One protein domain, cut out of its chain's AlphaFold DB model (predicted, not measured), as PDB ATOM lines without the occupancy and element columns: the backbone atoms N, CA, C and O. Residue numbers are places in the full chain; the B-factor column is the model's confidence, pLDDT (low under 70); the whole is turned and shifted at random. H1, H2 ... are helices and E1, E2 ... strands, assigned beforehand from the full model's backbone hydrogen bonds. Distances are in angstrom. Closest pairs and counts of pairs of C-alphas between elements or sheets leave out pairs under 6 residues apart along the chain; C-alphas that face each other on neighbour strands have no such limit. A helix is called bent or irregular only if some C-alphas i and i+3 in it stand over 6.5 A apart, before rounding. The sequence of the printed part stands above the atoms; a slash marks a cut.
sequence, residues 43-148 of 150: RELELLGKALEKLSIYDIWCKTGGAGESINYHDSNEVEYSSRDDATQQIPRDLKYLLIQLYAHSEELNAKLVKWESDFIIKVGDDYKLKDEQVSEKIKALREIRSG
ATOM      1  N   ARG A  43     128.824 136.890 173.320       83.06
ATOM      2  CA  ARG A  43     127.766 137.795 172.867       83.06
ATOM      3  C   ARG A  43     127.109 137.307 171.577       83.06
ATOM      4  O   ARG A  43     125.891 137.373 171.456       83.06
ATOM      5  N   GLU A  44     127.886 136.790 170.633       85.62
ATOM      6  CA  GLU A  44     127.375 136.191 169.396       85.62
ATOM      7  C   GLU A  44     126.526 134.955 169.694       85.62
ATOM      8  O   GLU A  44     125.428 134.817 169.159       85.62
ATOM      9  N   LEU A  45     126.983 134.090 170.605       85.44
ATOM     10  CA  LEU A  45     126.218 132.925 171.054       85.44
ATOM     11  C   LEU A  45     124.902 133.318 171.734       85.44
ATOM     12  O   LEU A  45     123.887 132.654 171.517       85.44
ATOM     13  N   GLU A  46     124.908 134.382 172.538       88.44
ATOM     14  CA  GLU A  46     123.709 134.922 173.182       88.44
ATOM     15  C   GLU A  46     122.715 135.458 172.141       88.44
ATOM     16  O   GLU A  46     121.539 135.100 172.162       88.44
ATOM     17  N   LEU A  47     123.187 136.279 171.198       90.44
ATOM     18  CA  LEU A  47     122.366 136.867 170.139       90.44
ATOM     19  C   LEU A  47     121.780 135.802 169.201       90.44
ATOM     20  O   LEU A  47     120.590 135.847 168.891       90.44
ATOM     21  N   LEU A  48     122.577 134.806 168.806       90.50
ATOM     22  CA  LEU A  48     122.105 133.647 168.040       90.50
ATOM     23  C   LEU A  48     121.108 132.802 168.844       90.50
ATOM     24  O   LEU A  48     120.146 132.280 168.283       90.50
ATOM     25  N   GLY A  49     121.315 132.676 170.157       87.38
ATOM     26  CA  GLY A  49     120.381 132.021 171.072       87.38
ATOM     27  C   GLY A  49     119.014 132.702 171.086       87.38
ATOM     28  O   GLY A  49     118.007 132.031 170.878       87.38
ATOM     29  N   LYS A  50     118.989 134.032 171.227       91.25
ATOM     30  CA  LYS A  50     117.756 134.833 171.168       91.25
ATOM     31  C   LYS A  50     117.070 134.711 169.811       91.25
ATOM     32  O   LYS A  50     115.868 134.490 169.753       91.25
ATOM     33  N   ALA A  51     117.825 134.779 168.715       92.62
ATOM     34  CA  ALA A  51     117.271 134.612 167.370       92.62
ATOM     35  C   ALA A  51     116.597 133.235 167.190       92.62
ATOM     36  O   ALA A  51     115.495 133.144 166.646       92.62
ATOM     37  N   LEU A  52     117.224 132.167 167.698       92.31
ATOM     38  CA  LEU A  52     116.661 130.813 167.694       92.31
ATOM     39  C   LEU A  52     115.401 130.686 168.549       92.31
ATOM     40  O   LEU A  52     114.467 129.992 168.148       92.31
ATOM     41  N   GLU A  53     115.377 131.322 169.715       89.00
ATOM     42  CA  GLU A  53     114.211 131.349 170.593       89.00
ATOM     43  C   GLU A  53     113.020 132.001 169.886       89.00
ATOM     44  O   GLU A  53     111.972 131.368 169.755       89.00
ATOM     45  N   LYS A  54     113.207 133.200 169.315       90.62
ATOM     46  CA  LYS A  54     112.155 133.900 168.561       90.62
ATOM     47  C   LYS A  54     111.614 133.062 167.405       90.62
ATOM     48  O   LYS A  54     110.403 132.942 167.242       90.62
ATOM     49  N   LEU A  55     112.498 132.434 166.629       90.56
ATOM     50  CA  LEU A  55     112.082 131.553 165.537       90.56
ATOM     51  C   LEU A  55     111.336 130.312 166.020       90.56
ATOM     52  O   LEU A  55     110.392 129.885 165.365       90.56
ATOM     53  N   SER A  56     111.733 129.738 167.155       87.75
ATOM     54  CA  SER A  56     111.052 128.570 167.722       87.75
ATOM     55  C   SER A  56     109.641 128.928 168.196       87.75
ATOM     56  O   SER A  56     108.706 128.167 167.962       87.75
ATOM     57  N   ILE A  57     109.468 130.111 168.795       86.88
ATOM     58  CA  ILE A  57     108.146 130.653 169.143       86.88
ATOM     59  C   ILE A  57     107.300 130.824 167.872       86.88
ATOM     60  O   ILE A  57     106.154 130.379 167.825       86.88
ATOM     61  N   TYR A  58     107.878 131.389 166.809       88.31
ATOM     62  CA  TYR A  58     107.179 131.571 165.536       88.31
ATOM     63  C   TYR A  58     106.737 130.244 164.896       88.31
ATOM     64  O   TYR A  58     105.586 130.120 164.481       88.31
ATOM     65  N   ASP A  59     107.626 129.245 164.839       87.62
ATOM     66  CA  ASP A  59     107.359 127.924 164.244       87.62
ATOM     67  C   ASP A  59     106.224 127.188 164.963       87.62
ATOM     68  O   ASP A  59     105.403 126.534 164.325       87.62
ATOM     69  N   ILE A  60     106.158 127.313 166.291       84.12
ATOM     70  CA  ILE A  60     105.154 126.605 167.082       84.12
ATOM     71  C   ILE A  60     103.788 127.304 167.003       84.12
ATOM     72  O   ILE A  60     102.785 126.600 166.934       84.12
ATOM     73  N   TRP A  61     103.708 128.640 166.992       80.88
ATOM     74  CA  TRP A  61     102.426 129.331 167.233       80.88
ATOM     75  C   TRP A  61     101.979 130.266 166.106       80.88
ATOM     76  O   TRP A  61     100.785 130.516 165.957       80.88
ATOM     77  N   CYS A  62     102.907 130.831 165.333       83.12
ATOM     78  CA  CYS A  62     102.564 131.807 164.294       83.12
ATOM     79  C   CYS A  62     102.313 131.111 162.955       83.12
ATOM     80  O   CYS A  62     101.305 131.382 162.299       83.12
ATOM     81  N   LYS A  63     103.201 130.176 162.604       82.75
ATOM     82  CA  LYS A  63     103.159 129.403 161.365       82.75
ATOM     83  C   LYS A  63     101.874 128.580 161.240       82.75
ATOM     84  O   LYS A  63     101.428 127.942 162.194       82.75
ATOM     85  N   THR A  64     101.333 128.535 160.024       78.44
ATOM     86  CA  THR A  64     100.173 127.687 159.693       78.44
ATOM     87  C   THR A  64     100.500 126.204 159.920       78.44
ATOM     88  O   THR A  64     101.501 125.699 159.405       78.44
ATOM     89  N   GLY A  65      99.662 125.489 160.675       73.81
ATOM     90  CA  GLY A  65      99.894 124.097 161.077       73.81
ATOM     91  C   GLY A  65     100.880 123.927 162.240       73.81
ATOM     92  O   GLY A  65     101.279 122.798 162.533       73.81
ATOM     93  N   GLY A  66     101.290 125.019 162.892       71.31
ATOM     94  CA  GLY A  66     102.080 124.982 164.121       71.31
ATOM     95  C   GLY A  66     101.297 124.364 165.285       71.31
ATOM     96  O   GLY A  66     100.081 124.518 165.391       71.31
ATOM     97  N   ALA A  67     101.992 123.664 166.185       70.06
ATOM     98  CA  ALA A  67     101.360 122.936 167.293       70.06
ATOM     99  C   ALA A  67     100.564 123.835 168.266       70.06
ATOM    100  O   ALA A  67      99.668 123.353 168.955       70.06
ATOM    101  N   GLY A  68     100.893 125.125 168.322       66.69
ATOM    102  CA  GLY A  68     100.243 126.147 169.138       66.69
ATOM    103  C   GLY A  68      99.282 127.057 168.372       66.69
ATOM    104  O   GLY A  68      98.802 128.023 168.955       66.69
ATOM    105  N   GLU A  69      98.977 126.783 167.098       68.88
ATOM    106  CA  GLU A  69      98.125 127.650 166.264       68.88
ATOM    107  C   GLU A  69      96.729 127.903 166.872       68.88
ATOM    108  O   GLU A  69      96.152 128.976 166.687       68.88
ATOM    109  N   SER A  70      96.195 126.936 167.624       65.75
ATOM    110  CA  SER A  70      94.887 127.022 168.287       65.75
ATOM    111  C   SER A  70      94.947 127.492 169.747       65.75
ATOM    112  O   SER A  70      93.930 127.442 170.438       65.75
ATOM    113  N   ILE A  71      96.123 127.872 170.254       64.31
ATOM    114  CA  ILE A  71      96.325 128.250 171.658       64.31
ATOM    115  C   ILE A  71      96.215 129.770 171.805       64.31
ATOM    116  O   ILE A  71      96.773 130.533 171.017       64.31
ATOM    117  N   ASN A  72      95.499 130.220 172.839       62.09
ATOM    118  CA  ASN A  72      95.436 131.632 173.196       62.09
ATOM    119  C   ASN A  72      96.652 132.017 174.058       62.09
ATOM    120  O   ASN A  72      96.834 131.492 175.152       62.09
ATOM    121  N   TYR A  73      97.480 132.935 173.556       62.19
ATOM    122  CA  TYR A  73      98.722 133.385 174.205       62.19
ATOM    123  C   TYR A  73      98.516 134.099 175.538       62.19
ATOM    124  O   TYR A  73      99.398 134.039 176.397       62.19
ATOM    125  N   HIS A  74      97.369 134.757 175.713       58.12
ATOM    126  CA  HIS A  74      97.106 135.615 176.866       58.12
ATOM    127  C   HIS A  74      97.171 134.867 178.208       58.12
ATOM    128  O   HIS A  74      97.462 135.469 179.237       58.12
ATOM    129  N   ASP A  75      96.955 133.549 178.184       56.44
ATOM    130  CA  ASP A  75      96.942 132.705 179.379       56.44
ATOM    131  C   ASP A  75      98.345 132.189 179.767       56.44
ATOM    132  O   ASP A  75      98.520 131.604 180.839       56.44
ATOM    133  N   SER A  76      99.363 132.405 178.922       55.53
ATOM    134  CA  SER A  76     100.747 132.022 179.216       55.53
ATOM    135  C   SER A  76     101.525 133.196 179.820       55.53
ATOM    136  O   SER A  76     101.900 134.138 179.132       55.53
ATOM    137  N   ASN A  77     101.832 133.121 181.118       56.25
ATOM    138  CA  ASN A  77     102.712 134.089 181.795       56.25
ATOM    139  C   ASN A  77     104.197 133.953 181.392       56.25
ATOM    140  O   ASN A  77     105.052 134.641 181.945       56.25
ATOM    141  N   GLU A  78     104.521 133.030 180.485       56.44
ATOM    142  CA  GLU A  78     105.895 132.644 180.149       56.44
ATOM    143  C   GLU A  78     106.427 133.299 178.864       56.44
ATOM    144  O   GLU A  78     107.593 133.106 178.528       56.44
ATOM    145  N   VAL A  79     105.611 134.073 178.136       62.97
ATOM    146  CA  VAL A  79     105.972 134.574 176.798       62.97
ATOM    147  C   VAL A  79     106.069 136.101 176.771       62.97
ATOM    148  O   VAL A  79     105.228 136.817 177.300       62.97
ATOM    149  N   GLU A  80     107.101 136.598 176.088       72.62
ATOM    150  CA  GLU A  80     107.362 138.021 175.825       72.62
ATOM    151  C   GLU A  80     106.285 138.718 174.968       72.62
ATOM    152  O   GLU A  80     106.214 139.945 174.958       72.62
ATOM    153  N   TYR A  81     105.441 137.960 174.260       80.69
ATOM    154  CA  TYR A  81     104.416 138.489 173.357       80.69
ATOM    155  C   TYR A  81     103.009 138.279 173.924       80.69
ATOM    156  O   TYR A  81     102.656 137.174 174.328       80.69
ATOM    157  N   SER A  82     102.188 139.334 173.909       76.44
ATOM    158  CA  SER A  82     100.835 139.350 174.489       76.44
ATOM    159  C   SER A  82      99.797 138.533 173.720       76.44
ATOM    160  O   SER A  82      98.810 138.087 174.308       76.44
ATOM    161  N   SER A  83      99.983 138.353 172.411       81.56
ATOM    162  CA  SER A  83      99.070 137.607 171.545       81.56
ATOM    163  C   SER A  83      99.799 136.978 170.350       81.56
ATOM    164  O   SER A  83     100.936 137.341 170.040       81.56
ATOM    165  N   ARG A  84      99.129 136.055 169.638       83.75
ATOM    166  CA  ARG A  84      99.643 135.473 168.383       83.75
ATOM    167  C   ARG A  84      99.840 136.544 167.313       83.75
ATOM    168  O   ARG A  84     100.840 136.508 166.598       83.75
ATOM    169  N   ASP A  85      98.905 137.483 167.207       85.06
ATOM    170  CA  ASP A  85      98.972 138.563 166.222       85.06
ATOM    171  C   ASP A  85     100.163 139.482 166.512       85.06
ATOM    172  O   ASP A  85     100.921 139.817 165.599       85.06
ATOM    173  N   ASP A  86     100.392 139.794 167.792       87.38
ATOM    174  CA  ASP A  86     101.566 140.551 168.228       87.38
ATOM    175  C   ASP A  86     102.859 139.805 167.891       87.38
ATOM    176  O   ASP A  86     103.754 140.380 167.273       87.38
ATOM    177  N   ALA A  87     102.948 138.517 168.230       88.00
ATOM    178  CA  ALA A  87     104.112 137.686 167.930       88.00
ATOM    179  C   ALA A  87     104.381 137.606 166.416       88.00
ATOM    180  O   ALA A  87     105.520 137.768 165.974       88.00
ATOM    181  N   THR A  88     103.332 137.436 165.608       89.56
ATOM    182  CA  THR A  88     103.424 137.323 164.143       89.56
ATOM    183  C   THR A  88     103.998 138.591 163.509       89.56
ATOM    184  O   THR A  88     104.733 138.502 162.525       89.56
ATOM    185  N   GLN A  89     103.696 139.763 164.074       89.88
ATOM    186  CA  GLN A  89     104.203 141.054 163.597       89.88
ATOM    187  C   GLN A  89     105.562 141.431 164.200       89.88
ATOM    188  O   GLN A  89     106.400 142.025 163.525       89.88
ATOM    189  N   GLN A  90     105.799 141.127 165.476       91.75
ATOM    190  CA  GLN A  90     106.993 141.584 166.193       91.75
ATOM    191  C   GLN A  90     108.204 140.681 165.957       91.75
ATOM    192  O   GLN A  90     109.292 141.197 165.702       91.75
ATOM    193  N   ILE A  91     108.029 139.354 165.940       93.06
ATOM    194  CA  ILE A  91     109.143 138.402 165.784       93.06
ATOM    195  C   ILE A  91     109.983 138.661 164.520       93.06
ATOM    196  O   ILE A  91     111.210 138.676 164.639       93.06
ATOM    197  N   PRO A  92     109.408 138.896 163.322       95.25
ATOM    198  CA  PRO A  92     110.215 139.179 162.136       95.25
ATOM    199  C   PRO A  92     111.092 140.431 162.298       95.25
ATOM    200  O   PRO A  92     112.243 140.444 161.854       95.25
ATOM    201  N   ARG A  93     110.573 141.473 162.965       94.31
ATOM    202  CA  ARG A  93     111.315 142.709 163.256       94.31
ATOM    203  C   ARG A  93     112.424 142.466 164.267       94.31
ATOM    204  O   ARG A  93     113.567 142.843 164.014       94.31
ATOM    205  N   ASP A  94     112.106 141.814 165.380       94.06
ATOM    206  CA  ASP A  94     113.065 141.498 166.440       94.06
ATOM    207  C   ASP A  94     114.208 140.645 165.897       94.06
ATOM    208  O   ASP A  94     115.383 140.923 166.146       94.06
ATOM    209  N   LEU A  95     113.873 139.648 165.076       94.50
ATOM    210  CA  LEU A  95     114.847 138.811 164.396       94.50
ATOM    211  C   LEU A  95     115.744 139.644 163.475       94.50
ATOM    212  O   LEU A  95     116.965 139.503 163.535       94.50
ATOM    213  N   LYS A  96     115.177 140.562 162.681       94.56
ATOM    214  CA  LYS A  96     115.969 141.462 161.834       94.56
ATOM    215  C   LYS A  96     116.918 142.339 162.654       94.56
ATOM    216  O   LYS A  96     118.077 142.498 162.272       94.56
ATOM    217  N   TYR A  97     116.472 142.874 163.788       93.56
ATOM    218  CA  TYR A  97     117.326 143.668 164.674       93.56
ATOM    219  C   TYR A  97     118.464 142.849 165.286       93.56
ATOM    220  O   TYR A  97     119.600 143.324 165.329       93.56
ATOM    221  N   LEU A  98     118.191 141.617 165.721       92.94
ATOM    222  CA  LEU A  98     119.216 140.706 166.232       92.94
ATOM    223  C   LEU A  98     120.266 140.386 165.162       92.94
ATOM    224  O   LEU A  98     121.461 140.396 165.457       92.94
ATOM    225  N   LEU A  99     119.844 140.170 163.916       92.31
ATOM    226  CA  LEU A  99     120.758 139.951 162.795       92.31
ATOM    227  C   LEU A  99     121.625 141.175 162.512       92.31
ATOM    228  O   LEU A  99     122.830 141.027 162.374       92.31
ATOM    229  N   ILE A 100     121.055 142.383 162.506       90.44
ATOM    230  CA  ILE A 100     121.831 143.623 162.333       90.44
ATOM    231  C   ILE A 100     122.906 143.753 163.422       90.44
ATOM    232  O   ILE A 100     124.041 144.118 163.119       90.44
ATOM    233  N   GLN A 101     122.579 143.416 164.674       89.75
ATOM    234  CA  GLN A 101     123.570 143.395 165.754       89.75
ATOM    235  C   GLN A 101     124.668 142.359 165.484       89.75
ATOM    236  O   GLN A 101     125.846 142.678 165.616       89.75
ATOM    237  N   LEU A 102     124.308 141.146 165.056       88.00
ATOM    238  CA  LEU A 102     125.277 140.107 164.694       88.00
ATOM    239  C   LEU A 102     126.179 140.531 163.521       88.00
ATOM    240  O   LEU A 102     127.381 140.277 163.563       88.00
ATOM    241  N   TYR A 103     125.634 141.221 162.515       87.25
ATOM    242  CA  TYR A 103     126.387 141.711 161.352       87.25
ATOM    243  C   TYR A 103     127.446 142.736 161.741       87.25
ATOM    244  O   TYR A 103     128.538 142.733 161.182       87.25
ATOM    245  N   ALA A 104     127.138 143.589 162.717       82.56
ATOM    246  CA  ALA A 104     128.079 144.574 163.232       82.56
ATOM    247  C   ALA A 104     129.212 143.950 164.068       82.56
ATOM    248  O   ALA A 104     130.238 144.595 164.274       82.56
ATOM    249  N   HIS A 105     129.033 142.721 164.565       78.69
ATOM    250  CA  HIS A 105     129.974 142.075 165.479       78.69
ATOM    251  C   HIS A 105     131.044 141.215 164.788       78.69
ATOM    252  O   HIS A 105     132.150 141.124 165.320       78.69
ATOM    253  N   SER A 106     130.759 140.609 163.629       76.06
ATOM    254  CA  SER A 106     131.714 139.729 162.938       76.06
ATOM    255  C   SER A 106     131.480 139.672 161.427       76.06
ATOM    256  O   SER A 106     130.396 139.310 160.970       76.06
ATOM    257  N   GLU A 107     132.518 139.979 160.640       77.81
ATOM    258  CA  GLU A 107     132.472 139.910 159.169       77.81
ATOM    259  C   GLU A 107     132.260 138.478 158.654       77.81
ATOM    260  O   GLU A 107     131.518 138.258 157.694       77.81
ATOM    261  N   GLU A 108     132.871 137.486 159.306       75.31
ATOM    262  CA  GLU A 108     132.725 136.080 158.925       75.31
ATOM    263  C   GLU A 108     131.296 135.582 159.190       75.31
ATOM    264  O   GLU A 108     130.665 134.947 158.337       75.31
ATOM    265  N   LEU A 109     130.755 135.912 160.367       82.62
ATOM    266  CA  LEU A 109     129.394 135.549 160.739       82.62
ATOM    267  C   LEU A 109     128.368 136.284 159.872       82.62
ATOM    268  O   LEU A 109     127.362 135.692 159.481       82.62
ATOM    269  N   ASN A 110     128.651 137.536 159.510       86.44
ATOM    270  CA  ASN A 110     127.841 138.320 158.588       86.44
ATOM    271  C   ASN A 110     127.659 137.595 157.246       86.44
ATOM    272  O   ASN A 110     126.529 137.400 156.812       86.44
ATOM    273  N   ALA A 111     128.732 137.095 156.624       87.00
ATOM    274  CA  ALA A 111     128.622 136.378 155.349       87.00
ATOM    275  C   ALA A 111     127.709 135.137 155.439       87.00
ATOM    276  O   ALA A 111     126.858 134.914 154.571       87.00
ATOM    277  N   LYS A 112     127.843 134.352 156.517       89.19
ATOM    278  CA  LYS A 112     126.998 133.173 156.782       89.19
ATOM    279  C   LYS A 112     125.538 133.573 157.003       89.19
ATOM    280  O   LYS A 112     124.636 132.972 156.420       89.19
ATOM    281  N   LEU A 113     125.303 134.597 157.818       91.81
ATOM    282  CA  LEU A 113     123.961 135.011 158.199       91.81
ATOM    283  C   LEU A 113     123.229 135.814 157.117       91.81
ATOM    284  O   LEU A 113     122.010 135.735 157.064       91.81
ATOM    285  N   VAL A 114     123.922 136.544 156.241       91.81
ATOM    286  CA  VAL A 114     123.313 137.190 155.061       91.81
ATOM    287  C   VAL A 114     122.799 136.127 154.098       91.81
ATOM    288  O   VAL A 114     121.666 136.204 153.629       91.81
ATOM    289  N   LYS A 115     123.594 135.077 153.851       91.44
ATOM    290  CA  LYS A 115     123.147 133.928 153.053       91.44
ATOM    291  C   LYS A 115     121.971 133.207 153.716       91.44
ATOM    292  O   LYS A 115     121.031 132.808 153.037       91.44
ATOM    293  N   TRP A 116     122.024 133.039 155.036       94.06
ATOM    294  CA  TRP A 116     120.930 132.454 155.805       94.06
ATOM    295  C   TRP A 116     119.667 133.332 155.787       94.06
ATOM    296  O   TRP A 116     118.569 132.796 155.689       94.06
ATOM    297  N   GLU A 117     119.791 134.658 155.828       94.44
ATOM    298  CA  GLU A 117     118.661 135.592 155.775       94.44
ATOM    299  C   GLU A 117     118.034 135.664 154.377       94.44
ATOM    300  O   GLU A 117     116.824 135.879 154.260       94.44
ATOM    301  N   SER A 118     118.841 135.474 153.328       92.25
ATOM    302  CA  SER A 118     118.406 135.613 151.939       92.25
ATOM    303  C   SER A 118     117.127 134.838 151.673       92.25
ATOM    304  O   SER A 118     117.000 133.656 152.020       92.25
ATOM    305  N   ASP A 119     116.184 135.545 151.057       90.44
ATOM    306  CA  ASP A 119     114.864 135.055 150.683       90.44
ATOM    307  C   ASP A 119     114.010 134.532 151.841       90.44
ATOM    308  O   ASP A 119     112.938 134.010 151.566       90.44
ATOM    309  N   PHE A 120     114.426 134.683 153.101       95.44
ATOM    310  CA  PHE A 120     113.680 134.223 154.271       95.44
ATOM    311  C   PHE A 120     112.956 135.365 154.981       95.44
ATOM    312  O   PHE A 120     111.754 135.266 155.224       95.44
ATOM    313  N   ILE A 121     113.680 136.447 155.287       94.94
ATOM    314  CA  ILE A 121     113.114 137.654 155.896       94.94
ATOM    315  C   ILE A 121     112.856 138.673 154.789       94.94
ATOM    316  O   ILE A 121     113.783 139.195 154.171       94.94
ATOM    317  N   ILE A 122     111.585 138.960 154.526       94.56
ATOM    318  CA  ILE A 122     111.153 139.845 153.445       94.56
ATOM    319  C   ILE A 122     110.635 141.146 154.041       94.56
ATOM    320  O   ILE A 122     109.785 141.132 154.930       94.56
ATOM    321  N   LYS A 123     111.096 142.281 153.515       93.06
ATOM    322  CA  LYS A 123     110.524 143.586 153.850       93.06
ATOM    323  C   LYS A 123     109.201 143.789 153.105       93.06
ATOM    324  O   LYS A 123     109.160 143.678 151.881       93.06
ATOM    325  N   VAL A 124     108.136 144.119 153.831       91.62
ATOM    326  CA  VAL A 124     106.798 144.390 153.290       91.62
ATOM    327  C   VAL A 124     106.307 145.724 153.850       91.62
ATOM    328  O   VAL A 124     105.866 145.805 154.992       91.62
ATOM    329  N   GLY A 125     106.400 146.784 153.041       90.69
ATOM    330  CA  GLY A 125     106.152 148.149 153.512       90.69
ATOM    331  C   GLY A 125     107.179 148.555 154.573       90.69
ATOM    332  O   GLY A 125     108.385 148.471 154.324       90.69
ATOM    333  N   ASP A 126     106.694 148.950 155.748       87.31
ATOM    334  CA  ASP A 126     107.522 149.311 156.908       87.31
ATOM    335  C   ASP A 126     107.798 148.133 157.855       87.31
ATOM    336  O   ASP A 126     108.460 148.306 158.878       87.31
ATOM    337  N   ASP A 127     107.323 146.932 157.510       91.12
ATOM    338  CA  ASP A 127     107.435 145.742 158.350       91.12
ATOM    339  C   ASP A 127     108.282 144.634 157.709       91.12
ATOM    340  O   ASP A 127     108.688 144.715 156.544       91.12
ATOM    341  N   TYR A 128     108.536 143.573 158.474       94.00
ATOM    342  CA  TYR A 128     109.197 142.358 158.006       94.00
ATOM    343  C   TYR A 128     108.264 141.151 158.120       94.00
ATOM    344  O   TYR A 128     107.418 141.075 159.006       94.00
ATOM    345  N   LYS A 129     108.427 140.183 157.218       94.44
ATOM    346  CA  LYS A 129     107.724 138.897 157.243       94.44
ATOM    347  C   LYS A 129     108.702 137.749 157.061       94.44
ATOM    348  O   LYS A 129     109.700 137.897 156.359       94.44
ATOM    349  N   LEU A 130     108.390 136.613 157.675       95.25
ATOM    350  CA  LEU A 130     109.109 135.359 157.467       95.25
ATOM    351  C   LEU A 130     108.391 134.521 156.409       95.25
ATOM    352  O   LEU A 130     107.175 134.616 156.257       95.25
ATOM    353  N   LYS A 131     109.145 133.691 155.690       94.31
ATOM    354  CA  LYS A 131     108.573 132.623 154.864       94.31
ATOM    355  C   LYS A 131     108.315 131.380 155.712       94.31
ATOM    356  O   LYS A 131     109.257 130.649 156.028       94.31
ATOM    357  N   ASP A 132     107.056 131.149 156.072       91.88
ATOM    358  CA  ASP A 132     106.579 130.029 156.901       91.88
ATOM    359  C   ASP A 132     107.142 128.666 156.471       91.88
ATOM    360  O   ASP A 132     107.560 127.846 157.300       91.88
ATOM    361  N   GLU A 133     107.194 128.418 155.164       92.44
ATOM    362  CA  GLU A 133     107.682 127.175 154.576       92.44
ATOM    363  C   GLU A 133     109.172 126.927 154.853       92.44
ATOM    364  O   GLU A 133     109.597 125.776 154.921       92.44
ATOM    365  N   GLN A 134     109.950 127.985 155.099       93.62
ATOM    366  CA  GLN A 134     111.389 127.911 155.357       93.62
ATOM    367  C   GLN A 134     111.746 127.934 156.848       93.62
ATOM    368  O   GLN A 134     112.872 127.581 157.196       93.62
ATOM    369  N   VAL A 135     110.827 128.320 157.743       91.19
ATOM    370  CA  VAL A 135     111.115 128.534 159.179       91.19
ATOM    371  C   VAL A 135     111.839 127.341 159.807       91.19
ATOM    372  O   VAL A 135     112.904 127.496 160.404       91.19
ATOM    373  N   SER A 136     111.312 126.131 159.620       88.94
ATOM    374  CA  SER A 136     111.855 124.928 160.254       88.94
ATOM    375  C   SER A 136     113.244 124.546 159.708       88.94
ATOM    376  O   SER A 136     114.086 124.037 160.451       88.94
ATOM    377  N   GLU A 137     113.520 124.814 158.428       93.00
ATOM    378  CA  GLU A 137     114.855 124.655 157.829       93.00
ATOM    379  C   GLU A 137     115.827 125.702 158.384       93.00
ATOM    380  O   GLU A 137     116.934 125.375 158.814       93.00
ATOM    381  N   LYS A 138     115.390 126.962 158.453       93.94
ATOM    382  CA  LYS A 138     116.202 128.087 158.922       93.94
ATOM    383  C   LYS A 138     116.563 127.947 160.398       93.94
ATOM    384  O   LYS A 138     117.690 128.278 160.759       93.94
ATOM    385  N   ILE A 139     115.689 127.376 161.231       90.75
ATOM    386  CA  ILE A 139     116.019 127.002 162.617       90.75
ATOM    387  C   ILE A 139     117.175 125.998 162.656       90.75
ATOM    388  O   ILE A 139     118.112 126.182 163.433       90.75
ATOM    389  N   LYS A 140     117.138 124.944 161.830       90.56
ATOM    390  CA  LYS A 140     118.215 123.938 161.782       90.56
ATOM    391  C   LYS A 140     119.533 124.568 161.339       90.56
ATOM    392  O   LYS A 140     120.522 124.454 162.058       90.56
ATOM    393  N   ALA A 141     119.514 125.323 160.243       90.69
ATOM    394  CA  ALA A 141     120.696 126.011 159.733       90.69
ATOM    395  C   ALA A 141     121.283 127.008 160.753       90.69
ATOM    396  O   ALA A 141     122.497 127.104 160.916       90.69
ATOM    397  N   LEU A 142     120.436 127.725 161.500       90.62
ATOM    398  CA  LEU A 142     120.897 128.660 162.529       90.62
ATOM    399  C   LEU A 142     121.501 127.936 163.746       90.62
ATOM    400  O   LEU A 142     122.456 128.436 164.342       90.62
ATOM    401  N   ARG A 143     121.001 126.740 164.097       87.38
ATOM    402  CA  ARG A 143     121.624 125.876 165.118       87.38
ATOM    403  C   ARG A 143     123.013 125.417 164.686       87.38
ATOM    404  O   ARG A 143     123.920 125.471 165.508       87.38
ATOM    405  N   GLU A 144     123.183 125.034 163.423       87.56
ATOM    406  CA  GLU A 144     124.480 124.626 162.863       87.56
ATOM    407  C   GLU A 144     125.500 125.771 162.900       87.56
ATOM    408  O   GLU A 144     126.628 125.581 163.366       87.56
ATOM    409  N   ILE A 145     125.080 126.980 162.501       86.00
ATOM    410  CA  ILE A 145     125.893 128.199 162.614       86.00
ATOM    411  C   ILE A 145     126.306 128.423 164.073       86.00
ATOM    412  O   ILE A 145     127.486 128.629 164.352       86.00
ATOM    413  N   ARG A 146     125.357 128.333 165.015       82.69
ATOM    414  CA  ARG A 146     125.617 128.527 166.449       82.69
ATOM    415  C   ARG A 146     126.557 127.473 167.040       82.69
ATOM    416  O   ARG A 146     127.335 127.803 167.927       82.69
ATOM    417  N   SER A 147     126.501 126.224 166.582       78.12
ATOM    418  CA  SER A 147     127.424 125.168 167.022       78.12
ATOM    419  C   SER A 147     128.817 125.262 166.391       78.12
ATOM    420  O   SER A 147     129.653 124.407 166.663       78.12
ATOM    421  N   GLY A 148     129.074 126.284 165.568       65.12
ATOM    422  CA  GLY A 148     130.375 126.502 164.943       65.12
ATOM    423  C   GLY A 148     130.634 125.631 163.716       65.12
ATOM    424  O   GLY A 148     131.797 125.474 163.391       65.12
TER     425      GLY A 148
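This is residues 43 to 148 of the 150 residues of an uncharacterized protein of Vibrio tapetis subsp. tapetis (UniProt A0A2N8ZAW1). Four helices form an up-and-down bundle, H1 side by side with both H2 and H4, and the short H3 closing the ring between H2 and H4 toward one end. A small two-stranded hairpin, E1 and E2, packs on H2 with E2 nearer to it, and a long loop, residues 63 to 83, makes the end of the bundle away from H3. The printed part has 106 residues, with four named helices and two named strands in the order H1 H2 H3 E1 E2 H4; the sheet is antiparallel and the class is mostly helix. The whole is compact, with a radius of gyration of the C-alphas of 13.6 A and spans of 41 by 29 by 22 A.

E1, residues 121 to 124, and E2, residues 127 to 130, are a hairpin of antiparallel neighbours at 142 degrees; N 122 and O 129 are 2.8 A apart, and N 129 and O 122 also 2.8 A, both within hydrogen-bond range. The closest C-alphas of E2 and H2, residues 84 to 105, are those of Tyr 128 and Pro 92, 5.3 A apart. H2 has a kink of 31 degrees near residue 91. H1, residues 43 to 62, and H2 are a helical hairpin: they touch, closest at the C-alphas of Cys 62 and Thr 88, 5.6 A, and run opposite ways at a shallow tilt of 21 degrees. H3, residues 107 to 117, makes a helical hairpin with H2, touching residues 99 to 104 alone; the closest C-alphas are those of Tyr 103 and Asn 110, 4.6 A, and the tilt is a shallow 27 degrees, opposite ways. H4, residues 132 to 146, touches H1, closest at the C-alphas of Asp 59 and Val 135, 6.3 A, at a shallow tilt of 23 degrees, opposite ways. H4 also touches H3, closest at the C-alphas of Trp 116 and Lys 138, 7.2 A. H1 and H3 are apart, as are H2 and H4. Every O i to N i+4 pair is within hydrogen-bond range in H1 and H3; in H2 it is 16 of 18 and in H4 9 of 11.

H2 is 31.2 A long, H1 27.3 A, H4 21.4 A, H3 14.9 A, E2 10.6 A and E1 9.6 A. H1 begins at C-alpha 43 (127.766, 137.795, 172.867), and H4 ends at C-alpha 146 (125.617, 128.527, 166.449). H4 is irregular: C-alphas 133 and 136 are 7.4 A apart.

The C-alphas farthest apart, those of Asp 75 and Glu 107, are 41.5 A apart. The printed part has no cut. The link from H1 to H2, 21 residues, is long; the other links are tight. The mean pLDDT of the printed part is 84.8, and residues 68 to 79 and residue 148 are under 70.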